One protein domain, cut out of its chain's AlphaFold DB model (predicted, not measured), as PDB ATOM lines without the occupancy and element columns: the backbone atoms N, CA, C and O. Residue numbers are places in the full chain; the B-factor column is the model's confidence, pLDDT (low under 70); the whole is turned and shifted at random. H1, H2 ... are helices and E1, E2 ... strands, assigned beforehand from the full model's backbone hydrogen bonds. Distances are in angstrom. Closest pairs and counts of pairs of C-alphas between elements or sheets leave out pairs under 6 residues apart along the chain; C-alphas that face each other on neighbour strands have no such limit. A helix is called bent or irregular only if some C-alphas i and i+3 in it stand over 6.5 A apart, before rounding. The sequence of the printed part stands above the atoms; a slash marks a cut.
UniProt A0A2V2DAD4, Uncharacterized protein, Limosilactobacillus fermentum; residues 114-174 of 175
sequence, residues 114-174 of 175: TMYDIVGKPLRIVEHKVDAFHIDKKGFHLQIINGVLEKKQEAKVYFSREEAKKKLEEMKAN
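This is residues 114 to 174 of the 175 residues of an uncharacterized protein of Limosilactobacillus fermentum (UniProt A0A2V2DAD4). One long, sharply bent strand, E2, links the two halves of a strongly twisted sheet: its first part pairs with E1 and its later part with E3, while one helix, H1, covers the E1 end and the E2-E3 hairpin reaches away at the far end. Short E4 pairs beside E3, and a long link then comes back to E1, where residues 157 to 158 pair with it before H1. The printed part has 61 residues, with four named strands and then one named helix, in the order E1, E2, E3, E4, H1; the sheet runs E1, E2, E3, E4, all antiparallel, and the class is mixed, helices and strands. It is only just compact, close to loose, with a radius of gyration of the C-alphas of 12.5 A, and elongated, spanning 38 by 20 by 18 A.

E1 is residues 114 to 119, 16.1 A long, beginning at C-alpha 114 (1.384, -17.949, 15.654). E2, residues 124 to 136, measures 30.7 A and bends by 74 degrees at residue 131, C-alpha (3.956, -27.178, 13.819). E3 is residues 139 to 144, 16.8 A, and E4 is residues 147 to 149, 6.3 A. H1, residues 161 to 172, is 16.4 A long and ends at C-alpha 172 (-19.768, -12.588, 24.232).

The strands form a meander, each the antiparallel neighbour of the one before, and each successive pair is a hairpin. E1, an edge strand, pairs with residues 124 to 129 of E2, with N 117 and O 126 2.9 A apart. The pairing is staggered: E3 pairs with residues 130 to 136 of E2, with N 134 and O 141 at 2.9 A. E4, the other edge strand, pairs with E3, with N 147 and O 144 at 3.0 A. E1 is apart from E3 and E4. H1 is on the sheet at a height of 9.2 A, over E1 and only just not over E2, on which 2 of its 12 C-alphas fall. It runs along the strands, at 6 degrees to E1 on the local plane. The closest C-alphas of E1 and H1, those of Tyr 116 and Arg 161, are 6.4 A apart. In H1 every O i to N i+4 pair is within hydrogen-bond range.

The two C-alphas farthest apart, those of Lys 137 and Ala 173, are 38.2 A apart. The printed part has no cut. The link from E4 to H1, 11 residues, is long; the others are tight. The mean pLDDT of the printed part is 78.3, with residue 139 and residues 145 to 156 under 70.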
ATOM      1  N   THR A 114       2.320 -17.952  14.537       89.88
ATOM      2  CA  THR A 114       1.384 -17.949  15.654       89.88
ATOM      3  C   THR A 114      -0.048 -17.839  15.138       89.88
ATOM      4  O   THR A 114      -0.380 -16.957  14.348       89.88
ATOM      5  N   MET A 115      -0.919 -18.687  15.666       87.88
ATOM      6  CA  MET A 115      -2.357 -18.657  15.448       87.88
ATOM      7  C   MET A 115      -3.112 -18.615  16.779       87.88
ATOM      8  O   MET A 115      -2.570 -18.938  17.837       87.88
ATOM      9  N   TYR A 116      -4.381 -18.234  16.718       88.19
ATOM     10  CA  TYR A 116      -5.224 -18.001  17.881       88.19
ATOM     11  C   TYR A 116      -6.516 -18.804  17.770       88.19
ATOM     12  O   TYR A 116      -7.158 -18.810  16.719       88.19
ATOM     13  N   ASP A 117      -6.904 -19.447  18.864       86.62
ATOM     14  CA  ASP A 117      -8.160 -20.186  19.003       86.62
ATOM     15  C   ASP A 117      -8.997 -19.584  20.141       86.62
ATOM     16  O   ASP A 117      -8.445 -19.016  21.089       86.62
ATOM     17  N   ILE A 118     -10.323 -19.679  20.053       87.25
ATOM     18  CA  ILE A 118     -11.252 -19.235  21.099       87.25
ATOM     19  C   ILE A 118     -11.910 -20.469  21.704       87.25
ATOM     20  O   ILE A 118     -12.731 -21.125  21.067       87.25
ATOM     21  N   VAL A 119     -11.584 -20.763  22.962       85.06
ATOM     22  CA  VAL A 119     -11.995 -22.008  23.627       85.06
ATOM     23  C   VAL A 119     -12.543 -21.774  25.033       85.06
ATOM     24  O   VAL A 119     -12.237 -20.773  25.686       85.06
ATOM     25  N   GLY A 120     -13.288 -22.766  25.529       81.56
ATOM     26  CA  GLY A 120     -13.740 -22.865  26.917       81.56
ATOM     27  C   GLY A 120     -15.038 -22.121  27.242       81.56
ATOM     28  O   GLY A 120     -15.608 -21.414  26.418       81.56
ATOM     29  N   LYS A 121     -15.502 -22.303  28.480       82.00
ATOM     30  CA  LYS A 121     -16.527 -21.485  29.142       82.00
ATOM     31  C   LYS A 121     -15.998 -21.159  30.551       82.00
ATOM     32  O   LYS A 121     -15.933 -22.079  31.364       82.00
ATOM     33  N   PRO A 122     -15.554 -19.920  30.844       84.62
ATOM     34  CA  PRO A 122     -15.653 -18.719  30.011       84.62
ATOM     35  C   PRO A 122     -14.753 -18.763  28.766       84.62
ATOM     36  O   PRO A 122     -13.684 -19.377  28.784       84.62
ATOM     37  N   LEU A 123     -15.197 -18.096  27.696       87.88
ATOM     38  CA  LEU A 123     -14.462 -18.004  26.434       87.88
ATOM     39  C   LEU A 123     -13.146 -17.243  26.631       87.88
ATOM     40  O   LEU A 123     -13.128 -16.127  27.161       87.88
ATOM     41  N   ARG A 124     -12.043 -17.822  26.155       88.19
ATOM     42  CA  ARG A 124     -10.710 -17.206  26.183       88.19
ATOM     43  C   ARG A 124      -9.950 -17.477  24.894       88.19
ATOM     44  O   ARG A 124     -10.148 -18.508  24.260       88.19
ATOM     45  N   ILE A 125      -9.044 -16.563  24.557       89.31
ATOM     46  CA  ILE A 125      -8.121 -16.741  23.435       89.31
ATOM     47  C   ILE A 125      -6.914 -17.542  23.911       89.31
ATOM     48  O   ILE A 125      -6.281 -17.177  24.905       89.31
ATOM     49  N   VAL A 126      -6.588 -18.602  23.184       87.00
ATOM     50  CA  VAL A 126      -5.383 -19.405  23.373       87.00
ATOM     51  C   VAL A 126      -4.493 -19.246  22.150       87.00
ATOM     52  O   VAL A 126      -4.969 -19.156  21.021       87.00
ATOM     53  N   GLU A 127      -3.194 -19.153  22.400       88.56
ATOM     54  CA  GLU A 127      -2.175 -19.044  21.369       88.56
ATOM     55  C   GLU A 127      -1.606 -20.425  21.044       88.56
ATOM     56  O   GLU A 127      -1.289 -21.211  21.941       88.56
ATOM     57  N   HIS A 128      -1.435 -20.697  19.756       84.81
ATOM     58  CA  HIS A 128      -0.804 -21.902  19.252       84.81
ATOM     59  C   HIS A 128       0.245 -21.548  18.208       84.81
ATOM     60  O   HIS A 128       0.085 -20.595  17.450       84.81
ATOM     61  N   LYS A 129       1.307 -22.345  18.136       86.50
ATOM     62  CA  LYS A 129       2.250 -22.299  17.021       86.50
ATOM     63  C   LYS A 129       1.931 -23.396  16.027       86.50
ATOM     64  O   LYS A 129       1.679 -24.531  16.437       86.50
ATOM     65  N   VAL A 130       1.980 -23.044  14.751       84.56
ATOM     66  CA  VAL A 130       1.857 -23.995  13.649       84.56
ATOM     67  C   VAL A 130       3.093 -24.882  13.633       84.56
ATOM     68  O   VAL A 130       4.206 -24.387  13.485       84.56
ATOM     69  N   ASP A 131       2.887 -26.181  13.788       85.75
ATOM     70  CA  ASP A 131       3.956 -27.178  13.819       85.75
ATOM     71  C   ASP A 131       4.123 -27.846  12.450       85.75
ATOM     72  O   ASP A 131       5.220 -27.913  11.904       85.75
ATOM     73  N   ALA A 132       3.011 -28.268  11.842       83.12
ATOM     74  CA  ALA A 132       3.018 -28.906  10.532       83.12
ATOM     75  C   ALA A 132       1.661 -28.801   9.826       83.12
ATOM     76  O   ALA A 132       0.619 -28.575  10.445       83.12
ATOM     77  N   PHE A 133       1.675 -29.038   8.516       81.81
ATOM     78  CA  PHE A 133       0.480 -29.225   7.702       81.81
ATOM     79  C   PHE A 133       0.461 -30.648   7.151       81.81
ATOM     80  O   PHE A 133       1.465 -31.119   6.622       81.81
ATOM     81  N   HIS A 134      -0.684 -31.316   7.249       81.88
ATOM     82  CA  HIS A 134      -0.890 -32.650   6.697       81.88
ATOM     83  C   HIS A 134      -1.938 -32.586   5.597       81.88
ATOM     84  O   HIS A 134      -2.986 -31.967   5.764       81.88
ATOM     85  N   ILE A 135      -1.666 -33.242   4.476       79.44
ATOM     86  CA  ILE A 135      -2.607 -33.364   3.366       79.44
ATOM     87  C   ILE A 135      -2.907 -34.846   3.197       79.44
ATOM     88  O   ILE A 135      -1.998 -35.643   2.970       79.44
ATOM     89  N   ASP A 136      -4.173 -35.220   3.332       81.56
ATOM     90  CA  ASP A 136      -4.638 -36.589   3.135       81.56
ATOM     91  C   ASP A 136      -5.923 -36.626   2.286       81.56
ATOM     92  O   ASP A 136      -6.400 -35.610   1.781       81.56
ATOM     93  N   LYS A 137      -6.514 -37.818   2.122       81.00
ATOM     94  CA  LYS A 137      -7.760 -38.002   1.353       81.00
ATOM     95  C   LYS A 137      -8.967 -37.244   1.927       81.00
ATOM     96  O   LYS A 137      -9.952 -37.068   1.217       81.00
ATOM     97  N   LYS A 138      -8.932 -36.861   3.204       73.88
ATOM     98  CA  LYS A 138      -9.987 -36.106   3.899       73.88
ATOM     99  C   LYS A 138      -9.770 -34.595   3.795       73.88
ATOM    100  O   LYS A 138     -10.669 -33.843   4.161       73.88
ATOM    101  N   GLY A 139      -8.619 -34.159   3.283       68.81
ATOM    102  CA  GLY A 139      -8.310 -32.765   3.007       68.81
ATOM    103  C   GLY A 139      -7.059 -32.288   3.735       68.81
ATOM    104  O   GLY A 139      -6.066 -33.001   3.854       68.81
ATOM    105  N   PHE A 140      -7.106 -31.034   4.170       70.88
ATOM    106  CA  PHE A 140      -5.976 -30.305   4.728       70.88
ATOM    107  C   PHE A 140      -6.106 -30.173   6.249       70.88
ATOM    108  O   PHE A 140      -7.065 -29.574   6.742       70.88
ATOM    109  N   HIS A 141      -5.123 -30.686   6.985       72.62
ATOM    110  CA  HIS A 141      -5.086 -30.702   8.449       72.62
ATOM    111  C   HIS A 141      -3.919 -29.878   8.983       72.62
ATOM    112  O   HIS A 141      -2.839 -29.832   8.394       72.62
ATOM    113  N   LEU A 142      -4.138 -29.242  10.132       72.12
ATOM    114  CA  LEU A 142      -3.186 -28.350  10.780       72.12
ATOM    115  C   LEU A 142      -2.741 -28.941  12.118       72.12
ATOM    116  O   LEU A 142      -3.566 -29.171  12.997       72.12
ATOM    117  N   GLN A 143      -1.441 -29.151  12.292       70.88
ATOM    118  CA  GLN A 143      -0.858 -29.583  13.558       70.88
ATOM    119  C   GLN A 143      -0.288 -28.384  14.319       70.88
ATOM    120  O   GLN A 143       0.309 -27.483  13.725       70.88
ATOM    121  N   ILE A 144      -0.459 -28.387  15.642       73.19
ATOM    122  CA  ILE A 144       0.066 -27.365  16.547       73.19
ATOM    123  C   ILE A 144       1.003 -28.002  17.585       73.19
ATOM    124  O   ILE A 144       0.859 -29.171  17.928       73.19
ATOM    125  N   ILE A 145       1.944 -27.228  18.133       59.19
ATOM    126  CA  ILE A 145       3.017 -27.747  19.015       59.19
ATOM    127  C   ILE A 145       2.489 -28.505  20.260       59.19
ATOM    128  O   ILE A 145       3.170 -29.381  20.783       59.19
ATOM    129  N   ASN A 146       1.256 -28.235  20.708       59.12
ATOM    130  CA  ASN A 146       0.641 -28.880  21.880       59.12
ATOM    131  C   ASN A 146      -0.497 -29.867  21.538       59.12
ATOM    132  O   ASN A 146      -1.329 -30.155  22.398       59.12
ATOM    133  N   GLY A 147      -0.562 -30.385  20.304       58.09
ATOM    134  CA  GLY A 147      -1.514 -31.428  19.902       58.09
ATOM    135  C   GLY A 147      -1.908 -31.388  18.422       58.09
ATOM    136  O   GLY A 147      -1.523 -30.506  17.663       58.09
ATOM    137  N   VAL A 148      -2.722 -32.345  17.982       53.19
ATOM    138  CA  VAL A 148      -3.298 -32.309  16.631       53.19
ATOM    139  C   VAL A 148      -4.641 -31.586  16.705       53.19
ATOM    140  O   VAL A 148      -5.582 -32.084  17.319       53.19
ATOM    141  N   LEU A 149      -4.747 -30.414  16.075       57.91
ATOM    142  CA  LEU A 149      -6.043 -29.800  15.786       57.91
ATOM    143  C   LEU A 149      -6.587 -30.476  14.520       57.91
ATOM    144  O   LEU A 149      -6.372 -30.017  13.398       57.91
ATOM    145  N   GLU A 150      -7.279 -31.607  14.686       51.38
ATOM    146  CA  GLU A 150      -8.023 -32.221  13.584       51.38
ATOM    147  C   GLU A 150      -9.142 -31.261  13.164       51.38
ATOM    148  O   GLU A 150     -10.214 -31.211  13.771       51.38
ATOM    149  N   LYS A 151      -8.901 -30.461  12.121       50.81
ATOM    150  CA  LYS A 151      -9.919 -29.608  11.503       50.81
ATOM    151  C   LYS A 151     -10.947 -30.478  10.778       50.81
ATOM    152  O   LYS A 151     -11.004 -30.537   9.554       50.81
ATOM    153  N   LYS A 152     -11.853 -31.090  11.536       41.16
ATOM    154  CA  LYS A 152     -13.181 -31.434  11.027       41.16
ATOM    155  C   LYS A 152     -13.987 -30.137  10.945       41.16
ATOM    156  O   LYS A 152     -14.728 -29.814  11.855       41.16
ATOM    157  N   GLN A 153     -13.724 -29.344   9.909       39.81
ATOM    158  CA  GLN A 153     -14.567 -28.269   9.360       39.81
ATOM    159  C   GLN A 153     -15.216 -27.185  10.263       39.81
ATOM    160  O   GLN A 153     -15.853 -26.308   9.693       39.81
ATOM    161  N   GLU A 154     -15.028 -27.118  11.589       43.16
ATOM    162  CA  GLU A 154     -15.781 -26.147  12.425       43.16
ATOM    163  C   GLU A 154     -14.996 -25.434  13.550       43.16
ATOM    164  O   GLU A 154     -15.540 -24.545  14.206       43.16
ATOM    165  N   ALA A 155     -13.703 -25.721  13.757       52.84
ATOM    166  CA  ALA A 155     -12.882 -24.957  14.710       52.84
ATOM    167  C   ALA A 155     -12.489 -23.580  14.128       52.84
ATOM    168  O   ALA A 155     -11.750 -23.494  13.138       52.84
ATOM    169  N   LYS A 156     -12.996 -22.495  14.736       69.19
ATOM    170  CA  LYS A 156     -12.728 -21.100  14.343       69.19
ATOM    171  C   LYS A 156     -11.330 -20.673  14.795       69.19
ATOM    172  O   LYS A 156     -11.151 -20.170  15.896       69.19
ATOM    173  N   VAL A 157     -10.353 -20.849  13.914       77.44
ATOM    174  CA  VAL A 157      -8.977 -20.391  14.132       77.44
ATOM    175  C   VAL A 157      -8.697 -19.074  13.414       77.44
ATOM    176  O   VAL A 157      -9.214 -18.841  12.321       77.44
ATOM    177  N   TYR A 158      -7.834 -18.253  14.004       86.81
ATOM    178  CA  TYR A 158      -7.486 -16.915  13.527       86.81
ATOM    179  C   TYR A 158      -5.972 -16.766  13.392       86.81
ATOM    180  O   TYR A 158      -5.219 -17.266  14.227       86.81
ATOM    181  N   PHE A 159      -5.515 -16.044  12.372       86.75
ATOM    182  CA  PHE A 159      -4.080 -15.832  12.123       86.75
ATOM    183  C   PHE A 159      -3.582 -14.473  12.638       86.75
ATOM    184  O   PHE A 159      -2.419 -14.121  12.468       86.75
ATOM    185  N   SER A 160      -4.447 -13.716  13.325       88.94
ATOM    186  CA  SER A 160      -4.065 -12.518  14.073       88.94
ATOM    187  C   SER A 160      -4.797 -12.427  15.414       88.94
ATOM    188  O   SER A 160      -5.947 -12.854  15.562       88.94
ATOM    189  N   ARG A 161      -4.135 -11.832  16.414       90.12
ATOM    190  CA  ARG A 161      -4.719 -11.658  17.752       90.12
ATOM    191  C   ARG A 161      -5.873 -10.663  17.748       90.12
ATOM    192  O   ARG A 161      -6.797 -10.790  18.545       90.12
ATOM    193  N   GLU A 162      -5.794  -9.650  16.890       92.06
ATOM    194  CA  GLU A 162      -6.821  -8.618  16.745       92.06
ATOM    195  C   GLU A 162      -8.120  -9.206  16.196       92.06
ATOM    196  O   GLU A 162      -9.188  -8.966  16.761       92.06
ATOM    197  N   GLU A 163      -8.023 -10.052  15.167       90.94
ATOM    198  CA  GLU A 163      -9.162 -10.783  14.616       90.94
ATOM    199  C   GLU A 163      -9.806 -11.690  15.674       90.94
ATOM    200  O   GLU A 163     -11.023 -11.636  15.872       90.94
ATOM    201  N   ALA A 164      -8.995 -12.439  16.428       91.19
ATOM    202  CA  ALA A 164      -9.484 -13.286  17.516       91.19
ATOM    203  C   ALA A 164     -10.185 -12.476  18.622       91.19
ATOM    204  O   ALA A 164     -11.245 -12.872  19.101       91.19
ATOM    205  N   LYS A 165      -9.638 -11.316  19.018       92.50
ATOM    206  CA  LYS A 165     -10.271 -10.421  20.005       92.50
ATOM    207  C   LYS A 165     -11.617  -9.906  19.520       92.50
ATOM    208  O   LYS A 165     -12.591  -9.991  20.259       92.50
ATOM    209  N   LYS A 166     -11.688  -9.418  18.281       93.88
ATOM    210  CA  LYS A 166     -12.944  -8.934  17.698       93.88
ATOM    211  C   LYS A 166     -14.010 -10.032  17.703       93.88
ATOM    212  O   LYS A 166     -15.138  -9.788  18.117       93.88
ATOM    213  N   LYS A 167     -13.638 -11.255  17.312       91.62
ATOM    214  CA  LYS A 167     -14.554 -12.402  17.315       91.62
ATOM    215  C   LYS A 167     -14.955 -12.867  18.709       91.62
ATOM    216  O   LYS A 167     -16.108 -13.240  18.888       91.62
ATOM    217  N   LEU A 168     -14.059 -12.800  19.690       90.88
ATOM    218  CA  LEU A 168     -14.393 -13.087  21.083       90.88
ATOM    219  C   LEU A 168     -15.458 -12.118  21.615       90.88
ATOM    220  O   LEU A 168     -16.409 -12.558  22.253       90.88
ATOM    221  N   GLU A 169     -15.317 -10.820  21.346       91.19
ATOM    222  CA  GLU A 169     -16.297  -9.815  21.776       91.19
ATOM    223  C   GLU A 169     -17.644  -9.985  21.052       91.19
ATOM    224  O   GLU A 169     -18.686  -9.938  21.699       91.19
ATOM    225  N   GLU A 170     -17.643 -10.293  19.747       90.25
ATOM    226  CA  GLU A 170     -18.866 -10.653  19.005       90.25
ATOM    227  C   GLU A 170     -19.566 -11.889  19.601       90.25
ATOM    228  O   GLU A 170     -20.791 -11.940  19.638       90.25
ATOM    229  N   MET A 171     -18.818 -12.896  20.065       88.69
ATOM    230  CA  MET A 171     -19.399 -14.088  20.700       88.69
ATOM    231  C   MET A 171     -19.988 -13.774  22.075       88.69
ATOM    232  O   MET A 171     -21.104 -14.192  22.352       88.69
ATOM    233  N   LYS A 172     -19.277 -13.004  22.909       86.12
ATOM    234  CA  LYS A 172     -19.768 -12.588  24.232       86.12
ATOM    235  C   LYS A 172     -21.004 -11.691  24.163       86.12
ATOM    236  O   LYS A 172     -21.790 -11.696  25.095       86.12
ATOM    237  N   ALA A 173     -21.149 -10.894  23.104       86.00
ATOM    238  CA  ALA A 173     -22.309 -10.025  22.912       86.00
ATOM    239  C   ALA A 173     -23.580 -10.782  22.475       86.00
ATOM    240  O   ALA A 173     -24.665 -10.212  22.533       86.00
ATOM    241  N   ASN A 174     -23.436 -12.027  22.009       77.25
ATOM    242  CA  ASN A 174     -24.531 -12.876  21.532       77.25
ATOM    243  C   ASN A 174     -24.911 -14.004  22.519       77.25
ATOM    244  O   ASN A 174     -25.835 -14.757  22.213       77.25
TER     245      ASN A 174